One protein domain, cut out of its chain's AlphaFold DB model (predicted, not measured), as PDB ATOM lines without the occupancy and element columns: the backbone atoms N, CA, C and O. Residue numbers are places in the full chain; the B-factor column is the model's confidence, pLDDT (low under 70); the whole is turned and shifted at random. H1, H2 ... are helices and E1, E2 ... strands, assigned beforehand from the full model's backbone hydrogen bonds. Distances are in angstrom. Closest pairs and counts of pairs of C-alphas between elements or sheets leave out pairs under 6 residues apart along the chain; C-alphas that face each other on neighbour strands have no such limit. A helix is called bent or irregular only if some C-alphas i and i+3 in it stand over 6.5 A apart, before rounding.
ATOM      1  N   PRO A  82     -23.827  37.340 -40.633       91.06
ATOM      2  CA  PRO A  82     -23.684  38.552 -41.447       91.06
ATOM      3  C   PRO A  82     -24.744  39.625 -41.148       91.06
ATOM      4  O   PRO A  82     -24.426  40.810 -41.150       91.06
ATOM      5  N   LYS A  83     -25.983  39.228 -40.812       88.19
ATOM      6  CA  LYS A  83     -27.049  40.169 -40.421       88.19
ATOM      7  C   LYS A  83     -26.731  40.844 -39.082       88.19
ATOM      8  O   LYS A  83     -26.981  42.036 -38.925       88.19
ATOM      9  N   MET A  84     -26.153  40.094 -38.138       90.62
ATOM     10  CA  MET A  84     -25.702  40.630 -36.850       90.62
ATOM     11  C   MET A  84     -24.535  41.609 -37.012       90.62
ATOM     12  O   MET A  84     -24.576  42.698 -36.443       90.62
ATOM     13  N   LEU A  85     -23.526  41.259 -37.820       93.81
ATOM     14  CA  LEU A  85     -22.391  42.146 -38.112       93.81
ATOM     15  C   LEU A  85     -22.843  43.430 -38.816       93.81
ATOM     16  O   LEU A  85     -22.414  44.520 -38.437       93.81
ATOM     17  N   LEU A  86     -23.767  43.314 -39.775       92.38
ATOM     18  CA  LEU A  86     -24.397  44.455 -40.427       92.38
ATOM     19  C   LEU A  86     -25.150  45.336 -39.423       92.38
ATOM     20  O   LEU A  86     -24.943  46.545 -39.406       92.38
ATOM     21  N   ALA A  87     -26.001  44.757 -38.574       89.44
ATOM     22  CA  ALA A  87     -26.750  45.522 -37.580       89.44
ATOM     23  C   ALA A  87     -25.831  46.197 -36.548       89.44
ATOM     24  O   ALA A  87     -26.132  47.307 -36.116       89.44
ATOM     25  N   PHE A  88     -24.693  45.586 -36.204       91.94
ATOM     26  CA  PHE A  88     -23.647  46.196 -35.378       91.94
ATOM     27  C   PHE A  88     -22.933  47.354 -36.106       91.94
ATOM     28  O   PHE A  88     -22.726  48.413 -35.515       91.94
ATOM     29  N   ALA A  89     -22.635  47.222 -37.404       93.25
ATOM     30  CA  ALA A  89     -22.076  48.311 -38.213       93.25
ATOM     31  C   ALA A  89     -23.056  49.485 -38.386       93.25
ATOM     32  O   ALA A  89     -22.676  50.638 -38.191       93.25
ATOM     33  N   GLU A  90     -24.324  49.198 -38.696       89.56
ATOM     34  CA  GLU A  90     -25.418  50.175 -38.733       89.56
ATOM     35  C   GLU A  90     -25.606  50.861 -37.385       89.56
ATOM     36  O   GLU A  90     -25.765  52.076 -37.321       89.56
ATOM     37  N   HIS A  91     -25.545  50.098 -36.295       87.88
ATOM     38  CA  HIS A  91     -25.615  50.629 -34.946       87.88
ATOM     39  C   HIS A  91     -24.484  51.644 -34.682       87.88
ATOM     40  O   HIS A  91     -24.762  52.783 -34.297       87.88
ATOM     41  N   VAL A  92     -23.229  51.279 -34.966       88.50
ATOM     42  CA  VAL A  92     -22.059  52.164 -34.817       88.50
ATOM     43  C   VAL A  92     -22.177  53.413 -35.701       88.50
ATOM     44  O   VAL A  92     -22.009  54.533 -35.216       88.50
ATOM     45  N   LEU A  93     -22.544  53.247 -36.975       87.56
ATOM     46  CA  LEU A  93     -22.757  54.352 -37.916       87.56
ATOM     47  C   LEU A  93     -23.889  55.296 -37.483       87.56
ATOM     48  O   LEU A  93     -23.758  56.511 -37.630       87.56
ATOM     49  N   SER A  94     -24.989  54.755 -36.949       80.62
ATOM     50  CA  SER A  94     -26.201  55.517 -36.615       80.62
ATOM     51  C   SER A  94     -26.015  56.541 -35.499       80.62
ATOM     52  O   SER A  94     -26.744  57.537 -35.441       80.62
ATOM     53  N   ARG A  95     -25.027  56.313 -34.627       76.19
ATOM     54  CA  ARG A  95     -24.747  57.157 -33.460       76.19
ATOM     55  C   ARG A  95     -23.685  58.226 -33.727       76.19
ATOM     56  O   ARG A  95     -23.625  59.199 -32.989       76.19
ATOM     57  N   ALA A  96     -22.921  58.142 -34.818       76.75
ATOM     58  CA  ALA A  96     -21.999  59.209 -35.207       76.75
ATOM     59  C   ALA A  96     -22.729  60.367 -35.914       76.75
ATOM     60  O   ALA A  96     -22.721  60.484 -37.142       76.75
ATOM     61  N   LYS A  97     -23.325  61.262 -35.113       72.44
ATOM     62  CA  LYS A  97     -24.033  62.489 -35.540       72.44
ATOM     63  C   LYS A  97     -23.269  63.298 -36.602       72.44
ATOM     64  O   LYS A  97     -23.853  63.792 -37.565       72.44
ATOM     65  N   GLU A  98     -21.945  63.346 -36.471       74.88
ATOM     66  CA  GLU A  98     -20.986  63.975 -37.390       74.88
ATOM     67  C   GLU A  98     -20.987  63.437 -38.839       74.88
ATOM     68  O   GLU A  98     -20.629  64.174 -39.757       74.88
ATOM     69  N   LEU A  99     -21.435  62.200 -39.092       78.62
ATOM     70  CA  LEU A  99     -21.533  61.639 -40.451       78.62
ATOM     71  C   LEU A  99     -22.794  62.098 -41.209       78.62
ATOM     72  O   LEU A  99     -22.850  61.968 -42.439       78.62
ATOM     73  N   SER A 100     -23.795  62.621 -40.482       77.69
ATOM     74  CA  SER A 100     -25.145  62.960 -40.978       77.69
ATOM     75  C   SER A 100     -25.843  61.816 -41.733       77.69
ATOM     76  O   SER A 100     -26.646  62.049 -42.633       77.69
ATOM     77  N   TYR A 101     -25.518  60.568 -41.384       86.12
ATOM     78  CA  TYR A 101     -26.164  59.374 -41.929       86.12
ATOM     79  C   TYR A 101     -27.575  59.209 -41.334       86.12
ATOM     80  O   TYR A 101     -27.826  59.649 -40.210       86.12
ATOM     81  N   GLN A 102     -28.502  58.597 -42.082       83.62
ATOM     82  CA  GLN A 102     -29.912  58.430 -41.680       83.62
ATOM     83  C   GLN A 102     -30.512  57.063 -42.083       83.62
ATOM     84  O   GLN A 102     -31.731  56.899 -42.048       83.62
ATOM     85  N   GLY A 103     -29.684  56.095 -42.484       86.75
ATOM     86  CA  GLY A 103     -30.128  54.840 -43.101       86.75
ATOM     87  C   GLY A 103     -30.385  55.016 -44.601       86.75
ATOM     88  O   GLY A 103     -29.811  55.912 -45.219       86.75
ATOM     89  N   GLY A 104     -31.245  54.178 -45.191       87.75
ATOM     90  CA  GLY A 104     -31.567  54.223 -46.622       87.75
ATOM     91  C   GLY A 104     -30.956  53.062 -47.407       87.75
ATOM     92  O   GLY A 104     -31.152  51.898 -47.065       87.75
ATOM     93  N   THR A 105     -30.261  53.356 -48.502       91.88
ATOM     94  CA  THR A 105     -29.677  52.332 -49.379       91.88
ATOM     95  C   THR A 105     -28.322  51.824 -48.871       91.88
ATOM     96  O   THR A 105     -27.649  52.462 -48.055       91.88
ATOM     97  N   SER A 106     -27.868  50.689 -49.405       91.94
ATOM     98  CA  SER A 106     -26.492  50.214 -49.210       91.94
ATOM     99  C   SER A 106     -25.456  51.175 -49.821       91.94
ATOM    100  O   SER A 106     -24.340  51.281 -49.312       91.94
ATOM    101  N   GLN A 107     -25.824  51.970 -50.833       94.06
ATOM    102  CA  GLN A 107     -24.992  53.066 -51.339       94.06
ATOM    103  C   GLN A 107     -24.871  54.216 -50.323       94.06
ATOM    104  O   GLN A 107     -23.769  54.731 -50.137       94.06
ATOM    105  N   ASP A 108     -25.947  54.576 -49.612       92.19
ATOM    106  CA  ASP A 108     -25.913  55.590 -48.543       92.19
ATOM    107  C   ASP A 108     -25.030  55.136 -47.369       92.19
ATOM    108  O   ASP A 108     -24.217  55.912 -46.859       92.19
ATOM    109  N   ARG A 109     -25.128  53.850 -46.994       92.88
ATOM    110  CA  ARG A 109     -24.245  53.194 -46.012       92.88
ATOM    111  C   ARG A 109     -22.778  53.320 -46.413       92.88
ATOM    112  O   ARG A 109     -21.961  53.818 -45.639       92.88
ATOM    113  N   LEU A 110     -22.433  52.916 -47.637       94.38
ATOM    114  CA  LEU A 110     -21.063  53.007 -48.149       94.38
ATOM    115  C   LEU A 110     -20.577  54.465 -48.226       94.38
ATOM    116  O   LEU A 110     -19.436  54.748 -47.861       94.38
ATOM    117  N   ALA A 111     -21.439  55.407 -48.619       93.00
ATOM    118  CA  ALA A 111     -21.124  56.834 -48.645       93.00
ATOM    119  C   ALA A 111     -20.913  57.438 -47.242       93.00
ATOM    120  O   ALA A 111     -20.151  58.399 -47.105       93.00
ATOM    121  N   ALA A 112     -21.537  56.889 -46.195       91.75
ATOM    122  CA  ALA A 112     -21.222  57.222 -44.807       91.75
ATOM    123  C   ALA A 112     -19.871  56.621 -44.380       91.75
ATOM    124  O   ALA A 112     -19.000  57.355 -43.917       91.75
ATOM    125  N   ILE A 113     -19.653  55.323 -44.626       93.75
ATOM    126  CA  ILE A 113     -18.411  54.603 -44.284       93.75
ATOM    127  C   ILE A 113     -17.174  55.249 -44.931       93.75
ATOM    128  O   ILE A 113     -16.137  55.385 -44.280       93.75
ATOM    129  N   GLN A 114     -17.258  55.704 -46.185       93.25
ATOM    130  CA  GLN A 114     -16.124  56.343 -46.870       93.25
ATOM    131  C   GLN A 114     -15.728  57.714 -46.293       93.25
ATOM    132  O   GLN A 114     -14.614  58.170 -46.554       93.25
ATOM    133  N   LYS A 115     -16.585  58.353 -45.481       90.81
ATOM    134  CA  LYS A 115     -16.246  59.576 -44.730       90.81
ATOM    135  C   LYS A 115     -15.486  59.283 -43.429       90.81
ATOM    136  O   LYS A 115     -15.002  60.226 -42.810       90.81
ATOM    137  N   CYS A 116     -15.400  58.025 -42.992       90.19
ATOM    138  CA  CYS A 116     -14.801  57.660 -41.711       90.19
ATOM    139  C   CYS A 116     -13.259  57.631 -41.740       90.19
ATOM    140  O   CYS A 116     -12.624  57.455 -42.783       90.19
ATOM    141  N   ASN A 117     -12.654  57.739 -40.554       89.38
ATOM    142  CA  ASN A 117     -11.226  57.538 -40.314       89.38
ATOM    143  C   ASN A 117     -10.747  56.164 -40.822       89.38
ATOM    144  O   ASN A 117     -11.518  55.203 -40.770       89.38
ATOM    145  N   PRO A 118      -9.473  56.014 -41.244       90.25
ATOM    146  CA  PRO A 118      -8.990  54.794 -41.896       90.25
ATOM    147  C   PRO A 118      -9.258  53.488 -41.135       90.25
ATOM    148  O   PRO A 118      -9.664  52.516 -41.766       90.25
ATOM    149  N   VAL A 119      -9.079  53.474 -39.806       91.31
ATOM    150  CA  VAL A 119      -9.326  52.288 -38.965       91.31
ATOM    151  C   VAL A 119     -10.833  52.005 -38.822       91.31
ATOM    152  O   VAL A 119     -11.249  50.960 -39.317       91.31
ATOM    153  N   PRO A 120     -11.687  52.913 -38.292       92.38
ATOM    154  CA  PRO A 120     -13.143  52.737 -38.310       92.38
ATOM    155  C   PRO A 120     -13.723  52.332 -39.668       92.38
ATOM    156  O   PRO A 120     -14.530  51.411 -39.742       92.38
ATOM    157  N   ARG A 121     -13.273  52.965 -40.758       94.31
ATOM    158  CA  ARG A 121     -13.681  52.633 -42.127       94.31
ATOM    159  C   ARG A 121     -13.328  51.192 -42.500       94.31
ATOM    160  O   ARG A 121     -14.167  50.505 -43.067       94.31
ATOM    161  N   SER A 122     -12.112  50.741 -42.190       96.06
ATOM    162  CA  SER A 122     -11.668  49.367 -42.458       96.06
ATOM    163  C   SER A 122     -12.518  48.342 -41.699       96.06
ATOM    164  O   SER A 122     -12.994  47.381 -42.299       96.06
ATOM    165  N   ILE A 123     -12.801  48.594 -40.415       97.06
ATOM    166  CA  ILE A 123     -13.675  47.737 -39.597       97.06
ATOM    167  C   ILE A 123     -15.089  47.691 -40.186       97.06
ATOM    168  O   ILE A 123     -15.632  46.610 -40.396       97.06
ATOM    169  N   LEU A 124     -15.681  48.850 -40.490       95.94
ATOM    170  CA  LEU A 124     -17.049  48.935 -41.004       95.94
ATOM    171  C   LEU A 124     -17.196  48.247 -42.367       95.94
ATOM    172  O   LEU A 124     -18.154  47.507 -42.552       95.94
ATOM    173  N   LEU A 125     -16.229  48.401 -43.282       96.56
ATOM    174  CA  LEU A 125     -16.219  47.669 -44.559       96.56
ATOM    175  C   LEU A 125     -16.176  46.143 -44.355       96.56
ATOM    176  O   LEU A 125     -16.860  45.416 -45.070       96.56
ATOM    177  N   LYS A 126     -15.432  45.650 -43.356       97.19
ATOM    178  CA  LYS A 126     -15.364  44.217 -43.015       97.19
ATOM    179  C   LYS A 126     -16.643  43.688 -42.361       97.19
ATOM    180  O   LYS A 126     -16.984  42.529 -42.570       97.19
ATOM    181  N   LEU A 127     -17.336  44.515 -41.577       96.31
ATOM    182  CA  LEU A 127     -18.595  44.150 -40.919       96.31
ATOM    183  C   LEU A 127     -19.786  44.099 -41.887       96.31
ATOM    184  O   LEU A 127     -20.667  43.265 -41.706       96.31
ATOM    185  N   VAL A 128     -19.824  44.981 -42.894       95.25
ATOM    186  CA  VAL A 128     -20.913  45.007 -43.893       95.25
ATOM    187  C   VAL A 128     -20.662  44.038 -45.052       95.25
ATOM    188  O   VAL A 128     -21.618  43.513 -45.616       95.25
ATOM    189  N   GLY A 129     -19.394  43.784 -45.399       91.56
ATOM    190  CA  GLY A 129     -19.018  42.924 -46.522       91.56
ATOM    191  C   GLY A 129     -19.683  43.356 -47.832       91.56
ATOM    192  O   GLY A 129     -19.783  44.547 -48.125       91.56
ATOM    193  N   ASP A 130     -20.174  42.375 -48.589       88.94
ATOM    194  CA  ASP A 130     -20.929  42.581 -49.831       88.94
ATOM    195  C   ASP A 130     -22.456  42.722 -49.606       88.94
ATOM    196  O   ASP A 130     -23.240  42.548 -50.543       88.94
ATOM    197  N   ASP A 131     -22.922  43.009 -48.378       89.75
ATOM    198  CA  ASP A 131     -24.357  43.189 -48.131       89.75
ATOM    199  C   ASP A 131     -24.923  44.410 -48.875       89.75
ATOM    200  O   ASP A 131     -24.483  45.553 -48.715       89.75
ATOM    201  N   THR A 132     -25.976  44.148 -49.647       89.75
ATOM    202  CA  THR A 132     -26.711  45.149 -50.429       89.75
ATOM    203  C   THR A 132     -28.075  45.505 -49.835       89.75
ATOM    204  O   THR A 132     -28.748  46.387 -50.380       89.75
ATOM    205  N   SER A 133     -28.471  44.879 -48.719       88.50
ATOM    206  CA  SER A 133     -29.747  45.108 -48.032       88.50
ATOM    207  C   SER A 133     -29.925  46.586 -47.658       88.50
ATOM    208  O   SER A 133     -28.945  47.241 -47.298       88.50
ATOM    209  N   PRO A 134     -31.144  47.151 -47.705       87.00
ATOM    210  CA  PRO A 134     -31.384  48.517 -47.249       87.00
ATOM    211  C   PRO A 134     -31.285  48.623 -45.720       87.00
ATOM    212  O   PRO A 134     -31.643  47.702 -44.987       87.00
ATOM    213  N   SER A 135     -30.843  49.782 -45.245       84.81
ATOM    214  CA  SER A 135     -30.791  50.145 -43.828       84.81
ATOM    215  C   SER A 135     -32.084  50.857 -43.414       84.81
ATOM    216  O   SER A 135     -32.554  51.721 -44.164       84.81
ATOM    217  N   PRO A 136     -32.671  50.565 -42.237       81.62
ATOM    218  CA  PRO A 136     -33.902  51.225 -41.803       81.62
ATOM    219  C   PRO A 136     -33.670  52.733 -41.640       81.62
ATOM    220  O   PRO A 136     -32.595  53.168 -41.233       81.62
ATOM    221  N   ASN A 137     -34.659  53.545 -42.013       81.56
ATOM    222  CA  ASN A 137     -34.489  54.991 -42.124       81.56
ATOM    223  C   ASN A 137     -34.849  55.681 -40.799       81.56
ATOM    224  O   ASN A 137     -35.970  55.524 -40.308       81.56
ATOM    225  N   ARG A 138     -33.937  56.499 -40.252       75.38
ATOM    226  CA  ARG A 138     -34.108  57.191 -38.958       75.38
ATOM    227  C   ARG A 138     -35.363  58.071 -38.895       75.38
ATOM    228  O   ARG A 138     -35.922  58.264 -37.817       75.38
ATOM    229  N   ASN A 139     -35.826  58.578 -40.034       76.25
ATOM    230  CA  ASN A 139     -36.997  59.448 -40.119       76.25
ATOM    231  C   ASN A 139     -38.313  58.654 -40.238       76.25
ATOM    232  O   ASN A 139     -39.390  59.239 -40.139       76.25
ATOM    233  N   HIS A 140     -38.263  57.331 -40.446       75.94
ATOM    234  CA  HIS A 140     -39.447  56.500 -40.673       75.94
ATOM    235  C   HIS A 140     -39.592  55.396 -39.616       75.94
ATOM    236  O   HIS A 140     -39.148  54.261 -39.805       75.94
ATOM    237  N   TYR A 141     -40.295  55.737 -38.526       71.69
ATOM    238  CA  TYR A 141     -40.586  54.883 -37.362       71.69
ATOM    239  C   TYR A 141     -40.887  53.418 -37.718       71.69
ATOM    240  O   TYR A 141     -40.282  52.527 -37.136       71.69
ATOM    241  N   ALA A 142     -41.750  53.162 -38.711       73.75
ATOM    242  CA  ALA A 142     -42.160  51.807 -39.095       73.75
ATOM    243  C   ALA A 142     -41.013  50.927 -39.640       73.75
ATOM    244  O   ALA A 142     -41.082  49.705 -39.559       73.75
ATOM    245  N   THR A 143     -39.941  51.519 -40.179       73.94
ATOM    246  CA  THR A 143     -38.738  50.753 -40.559       73.94
ATOM    247  C   THR A 143     -37.819  50.482 -39.370       73.94
ATOM    248  O   THR A 143     -37.137  49.464 -39.359       73.94
ATOM    249  N   ILE A 144     -37.836  51.346 -38.349       74.19
ATOM    250  CA  ILE A 144     -37.036  51.200 -37.123       74.19
ATOM    251  C   ILE A 144     -37.684  50.189 -36.170       74.19
ATOM    252  O   ILE A 144     -36.983  49.358 -35.595       74.19
ATOM    253  N   SER A 145     -39.016  50.208 -36.028       71.75
ATOM    254  CA  SER A 145     -39.754  49.205 -35.251       71.75
ATOM    255  C   SER A 145     -39.488  47.806 -35.802       71.75
ATOM    256  O   SER A 145     -39.097  46.918 -35.052       71.75
ATOM    257  N   ASN A 146     -39.581  47.652 -37.125       74.25
ATOM    258  CA  ASN A 146     -39.479  46.368 -37.819       74.25
ATOM    259  C   ASN A 146     -38.031  45.882 -38.036       74.25
ATOM    260  O   ASN A 146     -37.832  44.800 -38.588       74.25
ATOM    261  N   ALA A 147     -37.018  46.664 -37.649       76.75
ATOM    262  CA  ALA A 147     -35.629  46.216 -37.687       76.75
ATOM    263  C   ALA A 147     -35.385  45.132 -36.612       76.75
ATOM    264  O   ALA A 147     -35.953  45.221 -35.524       76.75
ATOM    265  N   PRO A 148     -34.542  44.118 -36.859       77.56
ATOM    266  CA  PRO A 148     -34.259  43.098 -35.855       77.56
ATOM    267  C   PRO A 148     -33.414  43.658 -34.701       77.56
ATOM    268  O   PRO A 148     -32.460  44.411 -34.917       77.56
ATOM    269  N   TRP A 149     -33.746  43.242 -33.477       81.69
ATOM    270  CA  TRP A 149     -32.845  43.312 -32.324       81.69
ATOM    271  C   TRP A 149     -31.987  42.046 -32.258       81.69
ATOM    272  O   TRP A 149     -32.492  40.955 -32.518       81.69
ATOM    273  N   TYR A 150     -30.735  42.177 -31.819       86.56
ATOM    274  CA  TYR A 150     -29.838  41.054 -31.537       86.56
ATOM    275  C   TYR A 150     -29.217  41.182 -30.133       86.56
ATOM    276  O   TYR A 150     -28.651  42.234 -29.824       86.56
ATOM    277  N   PRO A 151     -29.298  40.155 -29.266       88.62
ATOM    278  CA  PRO A 151     -28.592  40.090 -27.989       88.62
ATOM    279  C   PRO A 151     -27.099  40.382 -28.107       88.62
ATOM    280  O   PRO A 151     -26.445  39.957 -29.062       88.62
ATOM    281  N   ALA A 152     -26.536  41.039 -27.093       90.06
ATOM    282  CA  ALA A 152     -25.095  41.242 -26.991       90.06
ATOM    283  C   ALA A 152     -24.324  39.911 -27.066       90.06
ATOM    284  O   ALA A 152     -23.295  39.846 -27.732       90.06
ATOM    285  N   ALA A 153     -24.848  38.838 -26.466       91.75
ATOM    286  CA  ALA A 153     -24.265  37.500 -26.552       91.75
ATOM    287  C   ALA A 153     -24.137  36.970 -27.991       91.75
ATOM    288  O   ALA A 153     -23.107  36.397 -28.341       91.75
ATOM    289  N   ASP A 154     -25.158  37.181 -28.822       91.62
ATOM    290  CA  ASP A 154     -25.213  36.636 -30.184       91.62
ATOM    291  C   ASP A 154     -24.342  37.481 -31.127       91.62
ATOM    292  O   ASP A 154     -23.579  36.946 -31.933       91.62
ATOM    293  N   VAL A 155     -24.357  38.809 -30.951       93.31
ATOM    294  CA  VAL A 155     -23.445  39.727 -31.653       93.31
ATOM    295  C   VAL A 155     -21.986  39.442 -31.278       93.31
ATOM    296  O   VAL A 155     -21.128  39.431 -32.160       93.31
ATOM    297  N   ALA A 156     -21.691  39.138 -30.010       94.62
ATOM    298  CA  ALA A 156     -20.362  38.703 -29.586       94.62
ATOM    299  C   ALA A 156     -19.948  37.373 -30.243       94.62
ATOM    300  O   ALA A 156     -18.815  37.268 -30.712       94.62
ATOM    301  N   GLU A 157     -20.844  36.384 -30.346       93.88
ATOM    302  CA  GLU A 157     -20.574  35.118 -31.050       93.88
ATOM    303  C   GLU A 157     -20.261  35.353 -32.540       93.88
ATOM    304  O   GLU A 157     -19.250  34.861 -33.053       93.88
ATOM    305  N   ALA A 158     -21.058  36.188 -33.215       94.00
ATOM    306  CA  ALA A 158     -20.830  36.576 -34.606       94.00
ATOM    307  C   ALA A 158     -19.495  37.319 -34.802       94.00
ATOM    308  O   ALA A 158     -18.777  37.048 -35.770       94.00
ATOM    309  N   LEU A 159     -19.130  38.218 -33.880       95.81
ATOM    310  CA  LEU A 159     -17.849  38.928 -33.892       95.81
ATOM    311  C   LEU A 159     -16.670  37.982 -33.623       95.81
ATOM    312  O   LEU A 159     -15.671  38.057 -34.336       95.81
ATOM    313  N   PHE A 160     -16.774  37.051 -32.668       94.94
ATOM    314  CA  PHE A 160     -15.726  36.057 -32.400       94.94
ATOM    315  C   PHE A 160     -15.502  35.113 -33.586       94.94
ATOM    316  O   PHE A 160     -14.350  34.889 -33.962       94.94
ATOM    317  N   ALA A 161     -16.569  34.616 -34.220       93.06
ATOM    318  CA  ALA A 161     -16.478  33.797 -35.432       93.06
ATOM    319  C   ALA A 161     -15.707  34.517 -36.559       93.06
ATOM    320  O   ALA A 161     -14.876  33.923 -37.250       93.06
ATOM    321  N   ASN A 162     -15.927  35.827 -36.693       94.62
ATOM    322  CA  ASN A 162     -15.323  36.668 -37.725       94.62
ATOM    323  C   ASN A 162     -14.066  37.425 -37.254       94.62
ATOM    324  O   ASN A 162     -13.527  38.240 -38.003       94.62
ATOM    325  N   LYS A 163     -13.530  37.117 -36.059       95.19
ATOM    326  CA  LYS A 163     -12.334  37.769 -35.489       95.19
ATOM    327  C   LYS A 163     -11.149  37.790 -36.461       95.19
ATOM    328  O   LYS A 163     -10.396  38.757 -36.499       95.19
ATOM    329  N   HIS A 164     -11.006  36.733 -37.255       95.69
ATOM    330  CA  HIS A 164      -9.930  36.543 -38.227       95.69
ATOM    331  C   HIS A 164      -9.903  37.582 -39.370       95.69
ATOM    332  O   HIS A 164      -8.891  37.687 -40.059       95.69
ATOM    333  N   LEU A 165     -10.975  38.359 -39.570       94.75
ATOM    334  CA  LEU A 165     -11.017  39.466 -40.534       94.75
ATOM    335  C   LEU A 165     -10.288  40.726 -40.026       94.75
ATOM    336  O   LEU A 165      -9.919  41.597 -40.820       94.75
ATOM    337  N   PHE A 166     -10.088  40.852 -38.712       96.56
ATOM    338  CA  PHE A 166      -9.593  42.063 -38.061       96.56
ATOM    339  C   PHE A 166      -8.124  41.928 -37.639       96.56
ATOM    340  O   PHE A 166      -7.694  40.910 -37.101       96.56
ATOM    341  N   THR A 167      -7.354  42.995 -37.843       97.06
ATOM    342  CA  THR A 167      -6.052  43.189 -37.186       97.06
ATOM    343  C   THR A 167      -6.240  43.395 -35.681       97.06
ATOM    344  O   THR A 167      -7.336  43.709 -35.219       97.06
ATOM    345  N   GLU A 168      -5.171  43.275 -34.892       94.44
ATOM    346  CA  GLU A 168      -5.242  43.447 -33.432       94.44
ATOM    347  C   GLU A 168      -5.773  44.831 -33.018       94.44
ATOM    348  O   GLU A 168      -6.583  44.930 -32.098       94.44
ATOM    349  N   GLN A 169      -5.389  45.893 -33.742       93.62
ATOM    350  CA  GLN A 169      -5.887  47.253 -33.507       93.62
ATOM    351  C   GLN A 169      -7.382  47.385 -33.835       93.62
ATOM    352  O   GLN A 169      -8.137  47.962 -33.057       93.62
ATOM    353  N   GLU A 170      -7.819  46.840 -34.973       95.81
ATOM    354  CA  GLU A 170      -9.233  46.831 -35.366       95.81
ATOM    355  C   GLU A 170     -10.090  46.035 -34.374       95.81
ATOM    356  O   GLU A 170     -11.161  46.490 -33.975       95.81
ATOM    357  N   TRP A 171      -9.594  44.878 -33.930       95.75
ATOM    358  CA  TRP A 171     -10.257  44.041 -32.933       95.75
ATOM    359  C   TRP A 171     -10.356  44.735 -31.571       95.75
ATOM    360  O   TRP A 171     -11.387  44.633 -30.914       95.75
ATOM    361  N   TYR A 172      -9.328  45.486 -31.161       92.81
ATOM    362  CA  TYR A 172      -9.378  46.310 -29.951       92.81
ATOM    363  C   TYR A 172     -10.455  47.404 -30.048       92.81
ATOM    364  O   TYR A 172     -11.215  47.596 -29.102       92.81
ATOM    365  N   THR A 173     -10.584  48.075 -31.202       93.12
ATOM    366  CA  THR A 173     -11.661  49.053 -31.434       93.12
ATOM    367  C   THR A 173     -13.048  48.412 -31.373       93.12
ATOM    368  O   THR A 173     -13.913  48.936 -30.676       93.12
ATOM    369  N   VAL A 174     -13.252  47.263 -32.028       94.56
ATOM    370  CA  VAL A 174     -14.509  46.494 -31.950       94.56
ATOM    371  C   VAL A 174     -14.842  46.120 -30.505       94.56
ATOM    372  O   VAL A 174     -15.951  46.383 -30.045       94.56
ATOM    373  N   ALA A 175     -13.883  45.525 -29.792       91.88
ATOM    374  CA  ALA A 175     -14.088  44.982 -28.458       91.88
ATOM    375  C   ALA A 175     -14.347  46.072 -27.409       91.88
ATOM    376  O   ALA A 175     -15.376  46.045 -26.741       91.88
ATOM    377  N   VAL A 176     -13.419  47.024 -27.279       85.62
ATOM    378  CA  VAL A 176     -13.347  47.935 -26.126       85.62
ATOM    379  C   VAL A 176     -14.049  49.265 -26.401       85.62
ATOM    380  O   VAL A 176     -14.734  49.789 -25.531       85.62
ATOM    381  N   PHE A 177     -13.920  49.817 -27.613       86.62
ATOM    382  CA  PHE A 177     -14.517  51.122 -27.935       86.62
ATOM    383  C   PHE A 177     -15.938  51.041 -28.500       86.62
ATOM    384  O   PHE A 177     -16.653  52.032 -28.425       86.62
ATOM    385  N   TRP A 178     -16.363  49.920 -29.093       90.25
ATOM    386  CA  TRP A 178     -17.708  49.812 -29.683       90.25
ATOM    387  C   TRP A 178     -18.623  48.866 -28.903       90.25
ATOM    388  O   TRP A 178     -19.720  49.257 -28.518       90.25
ATOM    389  N   PHE A 179     -18.191  47.634 -28.629       91.00
ATOM    390  CA  PHE A 179     -19.041  46.666 -27.936       91.00
ATOM    391  C   PHE A 179     -19.151  46.945 -26.425       91.00
ATOM    392  O   PHE A 179     -20.257  46.990 -25.883       91.00
ATOM    393  N   GLU A 180     -18.023  47.154 -25.743       86.81
ATOM    394  CA  GLU A 180     -17.993  47.391 -24.291       86.81
ATOM    395  C   GLU A 180     -18.561  48.777 -23.916       86.81
ATOM    396  O   GLU A 180     -19.319  48.875 -22.952       86.81
ATOM    397  N   GLU A 181     -18.331  49.823 -24.729       81.94
ATOM    398  CA  GLU A 181     -18.957  51.153 -24.539       81.94
ATOM    399  C   GLU A 181     -20.501  51.099 -24.633       81.94
ATOM    400  O   GLU A 181     -21.190  51.838 -23.927       81.94
ATOM    401  N   TRP A 182     -21.061  50.199 -25.456       80.69
ATOM    402  CA  TRP A 182     -22.513  49.987 -25.569       80.69
ATOM    403  C   TRP A 182     -23.106  49.194 -24.400       80.69
ATOM    404  O   TRP A 182     -24.132  49.576 -23.828       80.69
ATOM    405  N   THR A 183     -22.471  48.064 -24.084       82.38
ATOM    406  CA  THR A 183     -23.054  46.999 -23.254       82.38
ATOM    407  C   THR A 183     -22.622  47.038 -21.794       82.38
ATOM    408  O   THR A 183     -23.317  46.467 -20.958       82.38
ATOM    409  N   GLY A 184     -21.498  47.684 -21.469       80.62
ATOM    410  CA  GLY A 184     -20.879  47.607 -20.143       80.62
ATOM    411  C   GLY A 184     -20.231  46.250 -19.827       80.62
ATOM    412  O   GLY A 184     -19.783  46.051 -18.701       80.62
ATOM    413  N   PHE A 185     -20.170  45.330 -20.798       85.25
ATOM    414  CA  PHE A 185     -19.570  43.999 -20.672       85.25
ATOM    415  C   PHE A 185     -18.499  43.796 -21.745       85.25
ATOM    416  O   PHE A 185     -18.677  44.206 -22.896       85.25
ATOM    417  N   SER A 186     -17.432  43.058 -21.430       91.44
ATOM    418  CA  SER A 186     -16.564  42.549 -22.495       91.44
ATOM    419  C   SER A 186     -17.328  41.523 -23.349       91.44
ATOM    420  O   SER A 186     -18.195  40.797 -22.852       91.44
ATOM    421  N   MET A 187     -16.986  41.389 -24.637       93.00
ATOM    422  CA  MET A 187     -17.632  40.403 -25.530       93.00
ATOM    423  C   MET A 187     -17.594  38.969 -24.975       93.00
ATOM    424  O   MET A 187     -18.523  38.194 -25.190       93.00
ATOM    425  N   ALA A 188     -16.530  38.608 -24.250       91.56
ATOM    426  CA  ALA A 188     -16.385  37.282 -23.652       91.56
ATOM    427  C   ALA A 188     -17.380  37.048 -22.500       91.56
ATOM    428  O   ALA A 188     -17.916  35.949 -22.369       91.56
ATOM    429  N   GLU A 189     -17.651  38.071 -21.687       90.81
ATOM    430  CA  GLU A 189     -18.648  38.009 -20.614       90.81
ATOM    431  C   GLU A 189     -20.064  38.037 -21.180       90.81
ATOM    432  O   GLU A 189     -20.877  37.199 -20.795       90.81
ATOM    433  N   ALA A 190     -20.335  38.920 -22.147       90.69
ATOM    434  CA  ALA A 190     -21.629  38.998 -22.814       90.69
ATOM    435  C   ALA A 190     -22.038  37.649 -23.427       90.69
ATOM    436  O   ALA A 190     -23.140  37.163 -23.165       90.69
ATOM    437  N   TRP A 191     -21.126  37.004 -24.166       90.88
ATOM    438  CA  TRP A 191     -21.347  35.678 -24.751       90.88
ATOM    439  C   TRP A 191     -21.514  34.581 -23.690       90.88
ATOM    440  O   TRP A 191     -22.474  33.814 -23.747       90.88
ATOM    441  N   LYS A 192     -20.623  34.530 -22.688       89.12
ATOM    442  CA  LYS A 192     -20.642  33.508 -21.625       89.12
ATOM    443  C   LYS A 192     -21.898  33.576 -20.751       89.12
ATOM    444  O   LYS A 192     -22.380  32.534 -20.317       89.12
ATOM    445  N   LEU A 193     -22.372  34.780 -20.437       86.69
ATOM    446  CA  LEU A 193     -23.543  34.992 -19.586       86.69
ATOM    447  C   LEU A 193     -24.857  34.910 -20.373       86.69
ATOM    448  O   LEU A 193     -25.881  34.590 -19.785       86.69
ATOM    449  N   GLY A 194     -24.842  35.166 -21.686       87.12
ATOM    450  CA  GLY A 194     -26.060  35.236 -22.496       87.12
ATOM    451  C   GLY A 194     -26.731  36.615 -22.488       87.12
ATOM    452  O   GLY A 194     -27.931  36.697 -22.725       87.12
ATOM    453  N   VAL A 195     -25.980  37.695 -22.230       86.25
ATOM    454  CA  VAL A 195     -26.508  39.070 -22.113       86.25
ATOM    455  C   VAL A 195     -27.383  39.437 -23.318       86.25
ATOM    456  O   VAL A 195     -26.976  39.284 -24.474       86.25
ATOM    457  N   GLY A 196     -28.591  39.932 -23.036       81.94
ATOM    458  CA  GLY A 196     -29.594  40.305 -24.034       81.94
ATOM    459  C   GLY A 196     -30.552  39.185 -24.452       81.94
ATOM    460  O   GLY A 196     -31.613  39.493 -25.002       81.94
ATOM    461  N   ARG A 197     -30.207  37.907 -24.212       84.25
ATOM    462  CA  ARG A 197     -31.093  36.752 -24.460       84.25
ATOM    463  C   ARG A 197     -32.188  36.708 -23.399       84.25
ATOM    464  O   ARG A 197     -31.966  37.133 -22.266       84.25
ATOM    465  N   LYS A 198     -33.358  36.166 -23.747       78.56
ATOM    466  CA  LYS A 198     -34.532  36.184 -22.865       78.56
ATOM    467  C   LYS A 198     -34.241  35.560 -21.495       78.56
ATOM    468  O   LYS A 198     -34.576  36.149 -20.481       78.56
ATOM    469  N   GLU A 199     -33.553  34.426 -21.463       79.62
ATOM    470  CA  GLU A 199     -33.227  33.698 -20.234       79.62
ATOM    471  C   GLU A 199     -32.297  34.489 -19.301       79.62
ATOM    472  O   GLU A 199     -32.285  34.241 -18.100       79.62
ATOM    473  N   TRP A 200     -31.518  35.434 -19.832       78.56
ATOM    474  CA  TRP A 200     -30.705  36.342 -19.025       78.56
ATOM    475  C   TRP A 200     -31.539  37.533 -18.546       78.56
ATOM    476  O   TRP A 200     -31.506  37.868 -17.366       78.56
ATOM    477  N   GLU A 201     -32.332  38.138 -19.434       75.25
ATOM    478  CA  GLU A 201     -33.172  39.297 -19.102       75.25
ATOM    479  C   GLU A 201     -34.236  38.952 -18.049       75.25
ATOM    480  O   GLU A 201     -34.339  39.659 -17.047       75.25
ATOM    481  N   ASP A 202     -34.939  37.827 -18.214       73.56
ATOM    482  CA  ASP A 202     -35.956  37.310 -17.283       73.56
ATOM    483  C   ASP A 202     -35.399  37.091 -15.855       73.56
ATOM    484  O   ASP A 202     -36.159  37.145 -14.890       73.56
ATOM    485  N   ASN A 203     -34.087  36.846 -15.711       69.00
ATOM    486  CA  ASN A 203     -33.424  36.637 -14.416       69.00
ATOM    487  C   ASN A 203     -32.751  37.903 -13.852       69.00
ATOM    488  O   ASN A 203     -32.664  38.041 -12.637       69.00
ATOM    489  N   VAL A 204     -32.254  38.812 -14.700       63.88
ATOM    490  CA  VAL A 204     -31.366  39.918 -14.276       63.88
ATOM    491  C   VAL A 204     -32.058  41.291 -14.285       63.88
ATOM    492  O   VAL A 204     -31.604  42.208 -13.600       63.88
ATOM    493  N   LEU A 205     -33.201  41.451 -14.967       56.69
ATOM    494  CA  LEU A 205     -34.000  42.687 -14.902       56.69
ATOM    495  C   LEU A 205     -34.379  43.078 -13.462       56.69
ATOM    496  O   LEU A 205     -34.342  44.259 -13.136       56.69
ATOM    497  N   GLN A 206     -34.673  42.104 -12.594       52.97
ATOM    498  CA  GLN A 206     -35.032  42.360 -11.190       52.97
ATOM    499  C   GLN A 206     -33.845  42.764 -10.294       52.97
ATOM    500  O   GLN A 206     -34.074  43.284  -9.207       52.97
ATOM    501  N   GLU A 207     -32.597  42.544 -10.723       50.88
ATOM    502  CA  GLU A 207     -31.395  42.883  -9.938       50.88
ATOM    503  C   GLU A 207     -30.715  44.189 -10.392       50.88
ATOM    504  O   GLU A 207     -29.911  44.748  -9.648       50.88
ATOM    505  N   LEU A 208     -31.018  44.683 -11.603       51.72
ATOM    506  CA  LEU A 208     -30.388  45.880 -12.186       51.72
ATOM    507  C   LEU A 208     -31.256  47.146 -12.181       51.72
ATOM    508  O   LEU A 208     -30.755  48.212 -12.545       51.72
ATOM    509  N   ILE A 209     -32.529  47.049 -11.795       54.81
ATOM    510  CA  ILE A 209     -33.402  48.211 -11.603       54.81
ATOM    511  C   ILE A 209     -33.189  48.735 -10.177       54.81
ATOM    512  O   ILE A 209     -33.690  48.165  -9.209       54.81
ATOM    513  N   GLU A 210     -32.415  49.814 -10.038       52.84
ATOM    514  CA  GLU A 210     -32.290  50.531  -8.763       52.84
ATOM    515  C   GLU A 210     -33.423  51.562  -8.643       52.84
ATOM    516  O   GLU A 210     -33.349  52.645  -9.223       52.84
ATOM    517  N   ASP A 211     -34.463  51.257  -7.868       55.47
ATOM    518  CA  ASP A 211     -35.412  52.275  -7.409       55.47
ATOM    519  C   ASP A 211     -34.702  53.254  -6.457       55.47
ATOM    520  O   ASP A 211     -34.174  52.847  -5.417       55.47
ATOM    521  N   PHE A 212     -34.705  54.553  -6.781       51.75
ATOM    522  CA  PHE A 212     -34.199  55.599  -5.885       51.75
ATOM    523  C   PHE A 212     -35.187  56.757  -5.730       51.75
ATOM    524  O   PHE A 212     -35.912  57.112  -6.655       51.75
ATOM    525  N   GLU A 213     -35.213  57.353  -4.538       48.78
ATOM    526  CA  GLU A 213     -36.092  58.474  -4.198       48.78
ATOM    527  C   GLU A 213     -35.284  59.781  -4.170       48.78
ATOM    528  O   GLU A 213     -34.314  59.903  -3.418       48.78
ATOM    529  N   GLU A 214     -35.686  60.769  -4.973       50.09
ATOM    530  CA  GLU A 214     -35.123  62.128  -4.977       50.09
ATOM    531  C   GLU A 214     -36.281  63.140  -4.893       50.09
ATOM    532  O   GLU A 214     -37.289  63.008  -5.585       50.09
ATOM    533  N   ASP A 215     -36.197  64.095  -3.959       68.38
ATOM    534  CA  ASP A 215     -37.255  65.071  -3.623       68.38
ATOM    535  C   ASP A 215     -38.679  64.489  -3.409       68.38
ATOM    536  O   ASP A 215     -39.690  65.175  -3.582       68.38
ATOM    537  N   GLY A 216     -38.777  63.226  -2.972       51.31
ATOM    538  CA  GLY A 216     -40.049  62.525  -2.732       51.31
ATOM    539  C   GLY A 216     -40.700  61.940  -3.992       51.31
ATOM    540  O   GLY A 216     -41.866  61.541  -3.960       51.31
ATOM    541  N   ILE A 217     -39.965  61.904  -5.105       49.16
ATOM    542  CA  ILE A 217     -40.343  61.233  -6.348       49.16
ATOM    543  C   ILE A 217     -39.486  59.972  -6.480       49.16
ATOM    544  O   ILE A 217     -38.270  60.013  -6.306       49.16
ATOM    545  N   TRP A 218     -40.132  58.851  -6.794       49.88
ATOM    546  CA  TRP A 218     -39.454  57.594  -7.094       49.88
ATOM    547  C   TRP A 218     -39.029  57.569  -8.561       49.88
ATOM    548  O   TRP A 218     -39.852  57.758  -9.459       49.88
ATOM    549  N   PHE A 219     -37.740  57.336  -8.784       47.59
ATOM    550  CA  PHE A 219     -37.113  57.235 -10.090       47.59
ATOM    551  C   PHE A 219     -36.605  55.811 -10.301       47.59
ATOM    552  O   PHE A 219     -35.717  55.334  -9.594       47.59
ATOM    553  N   GLU A 220     -37.150  55.150 -11.317       50.34
ATOM    554  CA  GLU A 220     -36.671  53.852 -11.772       50.34
ATOM    555  C   GLU A 220     -35.335  54.040 -12.510       50.34
ATOM    556  O   GLU A 220     -35.286  54.587 -13.622       50.34
ATOM    557  N   ARG A 221     -34.217  53.604 -11.917       49.38
ATOM    558  CA  ARG A 221     -32.908  53.694 -12.573       49.38
ATOM    559  C   ARG A 221     -32.720  52.553 -13.568       49.38
ATOM    560  O   ARG A 221     -32.012  51.581 -13.313       49.38
ATOM    561  N   GLN A 222     -33.320  52.728 -14.739       52.03
ATOM    562  CA  GLN A 222     -33.080  51.900 -15.920       52.03
ATOM    563  C   GLN A 222     -31.569  51.641 -16.131       52.03
ATOM    564  O   GLN A 222     -30.772  52.589 -16.051       52.03
ATOM    565  N   PRO A 223     -31.150  50.385 -16.395       54.16
ATOM    566  CA  PRO A 223     -29.740  50.013 -16.431       54.16
ATOM    567  C   PRO A 223     -28.949  50.852 -17.437       54.16
ATOM    568  O   PRO A 223     -29.351  51.064 -18.581       54.16
ATOM    569  N   ARG A 224     -27.774  51.321 -17.001       53.59
ATOM    570  CA  ARG A 224     -26.952  52.325 -17.704       53.59
ATOM    571  C   ARG A 224     -26.457  51.900 -19.098       53.59
ATOM    572  O   ARG A 224     -25.965  52.748 -19.841       53.59
ATOM    573  N   TYR A 225     -26.563  50.621 -19.443       62.03
ATOM    574  CA  TYR A 225     -26.030  50.039 -20.671       62.03
ATOM    575  C   TYR A 225     -27.091  49.194 -21.375       62.03
ATOM    576  O   TYR A 225     -27.897  48.520 -20.729       62.03
ATOM    577  N   ARG A 226     -27.099  49.219 -22.712       72.38
ATOM    578  CA  ARG A 226     -28.102  48.509 -23.513       72.38
ATOM    579  C   ARG A 226     -27.583  47.124 -23.901       72.38
ATOM    580  O   ARG A 226     -26.480  46.952 -24.405       72.38
ATOM    581  N   ARG A 227     -28.423  46.119 -23.654       79.50
ATOM    582  CA  ARG A 227     -28.076  44.684 -23.668       79.50
ATOM    583  C   ARG A 227     -28.326  43.998 -25.016       79.50
ATOM    584  O   ARG A 227     -27.922  42.858 -25.231       79.50
ATOM    585  N   ARG A 228     -28.982  44.710 -25.934       80.94
ATOM    586  CA  ARG A 228     -29.288  44.298 -27.307       80.94
ATOM    587  C   ARG A 228     -28.817  45.386 -28.276       80.94
ATOM    588  O   ARG A 228     -28.794  46.569 -27.929       80.94
ATOM    589  N   PHE A 229     -28.471  44.996 -29.494       82.62
ATOM    590  CA  PHE A 229     -28.152  45.886 -30.607       82.62
ATOM    591  C   PHE A 229     -29.337  45.939 -31.581       82.62
ATOM    592  O   PHE A 229     -29.843  44.898 -31.994       82.62
ATOM    593  N   LYS A 230     -29.749  47.148 -31.978       78.69
ATOM    594  CA  LYS A 230     -30.617  47.407 -33.141       78.69
ATOM    595  C   LYS A 230     -29.862  48.342 -34.079       78.69
ATOM    596  O   LYS A 230     -29.198  49.278 -33.610       78.69
ATOM    597  N   ALA A 231     -30.025  48.149 -35.385       70.50
ATOM    598  CA  ALA A 231     -29.756  49.221 -36.335       70.50
ATOM    599  C   ALA A 231     -30.628  50.430 -35.938       70.50
ATOM    600  O   ALA A 231     -31.837  50.276 -35.760       70.50
TER     601      ALA A 231
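Overview. This is residues 82 to 231 of the 255 residues of an uncharacterized protein of Dactylellina haptotyla (strain CBS 200.50) (UniProt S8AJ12). Crossed helices cluster round H1, with the helical hairpin of H2 and H3 and the helix H5 packed on it, and H6 and H7 completing the body. The small sheet of E1 and E4 lies beside H1, while H8 leads away to a thin hairpin of E2 and E3, whose tip, residues 213 to 218, sticks out. The printed part has 150 residues, with eight named helices and four named strands in the order H1 H2 H3 H4 E1 H5 H6 H7 H8 E2 E3 E4; both two-stranded sheets are antiparallel and the class is mostly helix. It is compact, with a radius of gyration of the C-alphas of 16.6 A and spans of 50 by 34 by 25 A.

Along the chain. Find C-alpha 82 at (-23.684, 38.552, -41.447); from there H1 runs 20.3 A to residue 95. Next come H2, residues 106 to 113, H3, residues 118 to 128 and 15.6 A long, H4, residues 141 to 145, and E1, residues 149 to 151. H5, residues 152 to 161, follows at once. H6, residues 168 to 183, spans 20.8 A from C-alpha 168 at (-5.242, 43.447, -33.432). Then read H7, residues 187 to 193, and H8, residues 198 to 208, only just irregular, with C-alphas 203 and 206 6.8 A apart. E2, residues 210 to 214, E3, residues 217 to 221, and E4, residues 228 to 230, end at C-alpha 230 at (-30.617, 47.407, -33.141).

Arrangement. Start at H1, which with H3 is the hub, touching three helices each. H1 touches H3 at a steep tilt of 42 degrees, opposite ways, closest at the C-alphas of Leu 86 and Val 128, 4.9 A. With residues 82 to 88 alone it touches H5, closest at C-alphas 84 and 155, 5.7 A. H2 and H3, a helical hairpin, only just touch, with 3 pairs of C-alphas within 8 A, closest at Ile 113 and Arg 121, 5.6 A. H6, with residues 170 to 174 alone, touches H3, closest at C-alphas 123 and 170, 6.2 A. H7 touches H5, where C-alphas 153 and 191 come to 3.9 A. H4 and H8 touch no helix. Between E1 and E4, N 150 and O 229 are 2.9 A apart; in the hairpin of E2 and E3, N 219 and O 212 are 2.8 A apart, both within hydrogen-bond range. Every O i to N i+4 pair is within range in H2, H3, H4, H5 and H7, against 9 of 10 in H1, 8 of 12 in H6 and 4 of 7 in H8.

Size, cuts and confidence. Look for the two farthest C-alphas at Asp 130 and Gly 216, 54.6 A apart. The printed part has no cut, and its one long link joins H3 to H4. Residues 203 to 225 have pLDDT under 70.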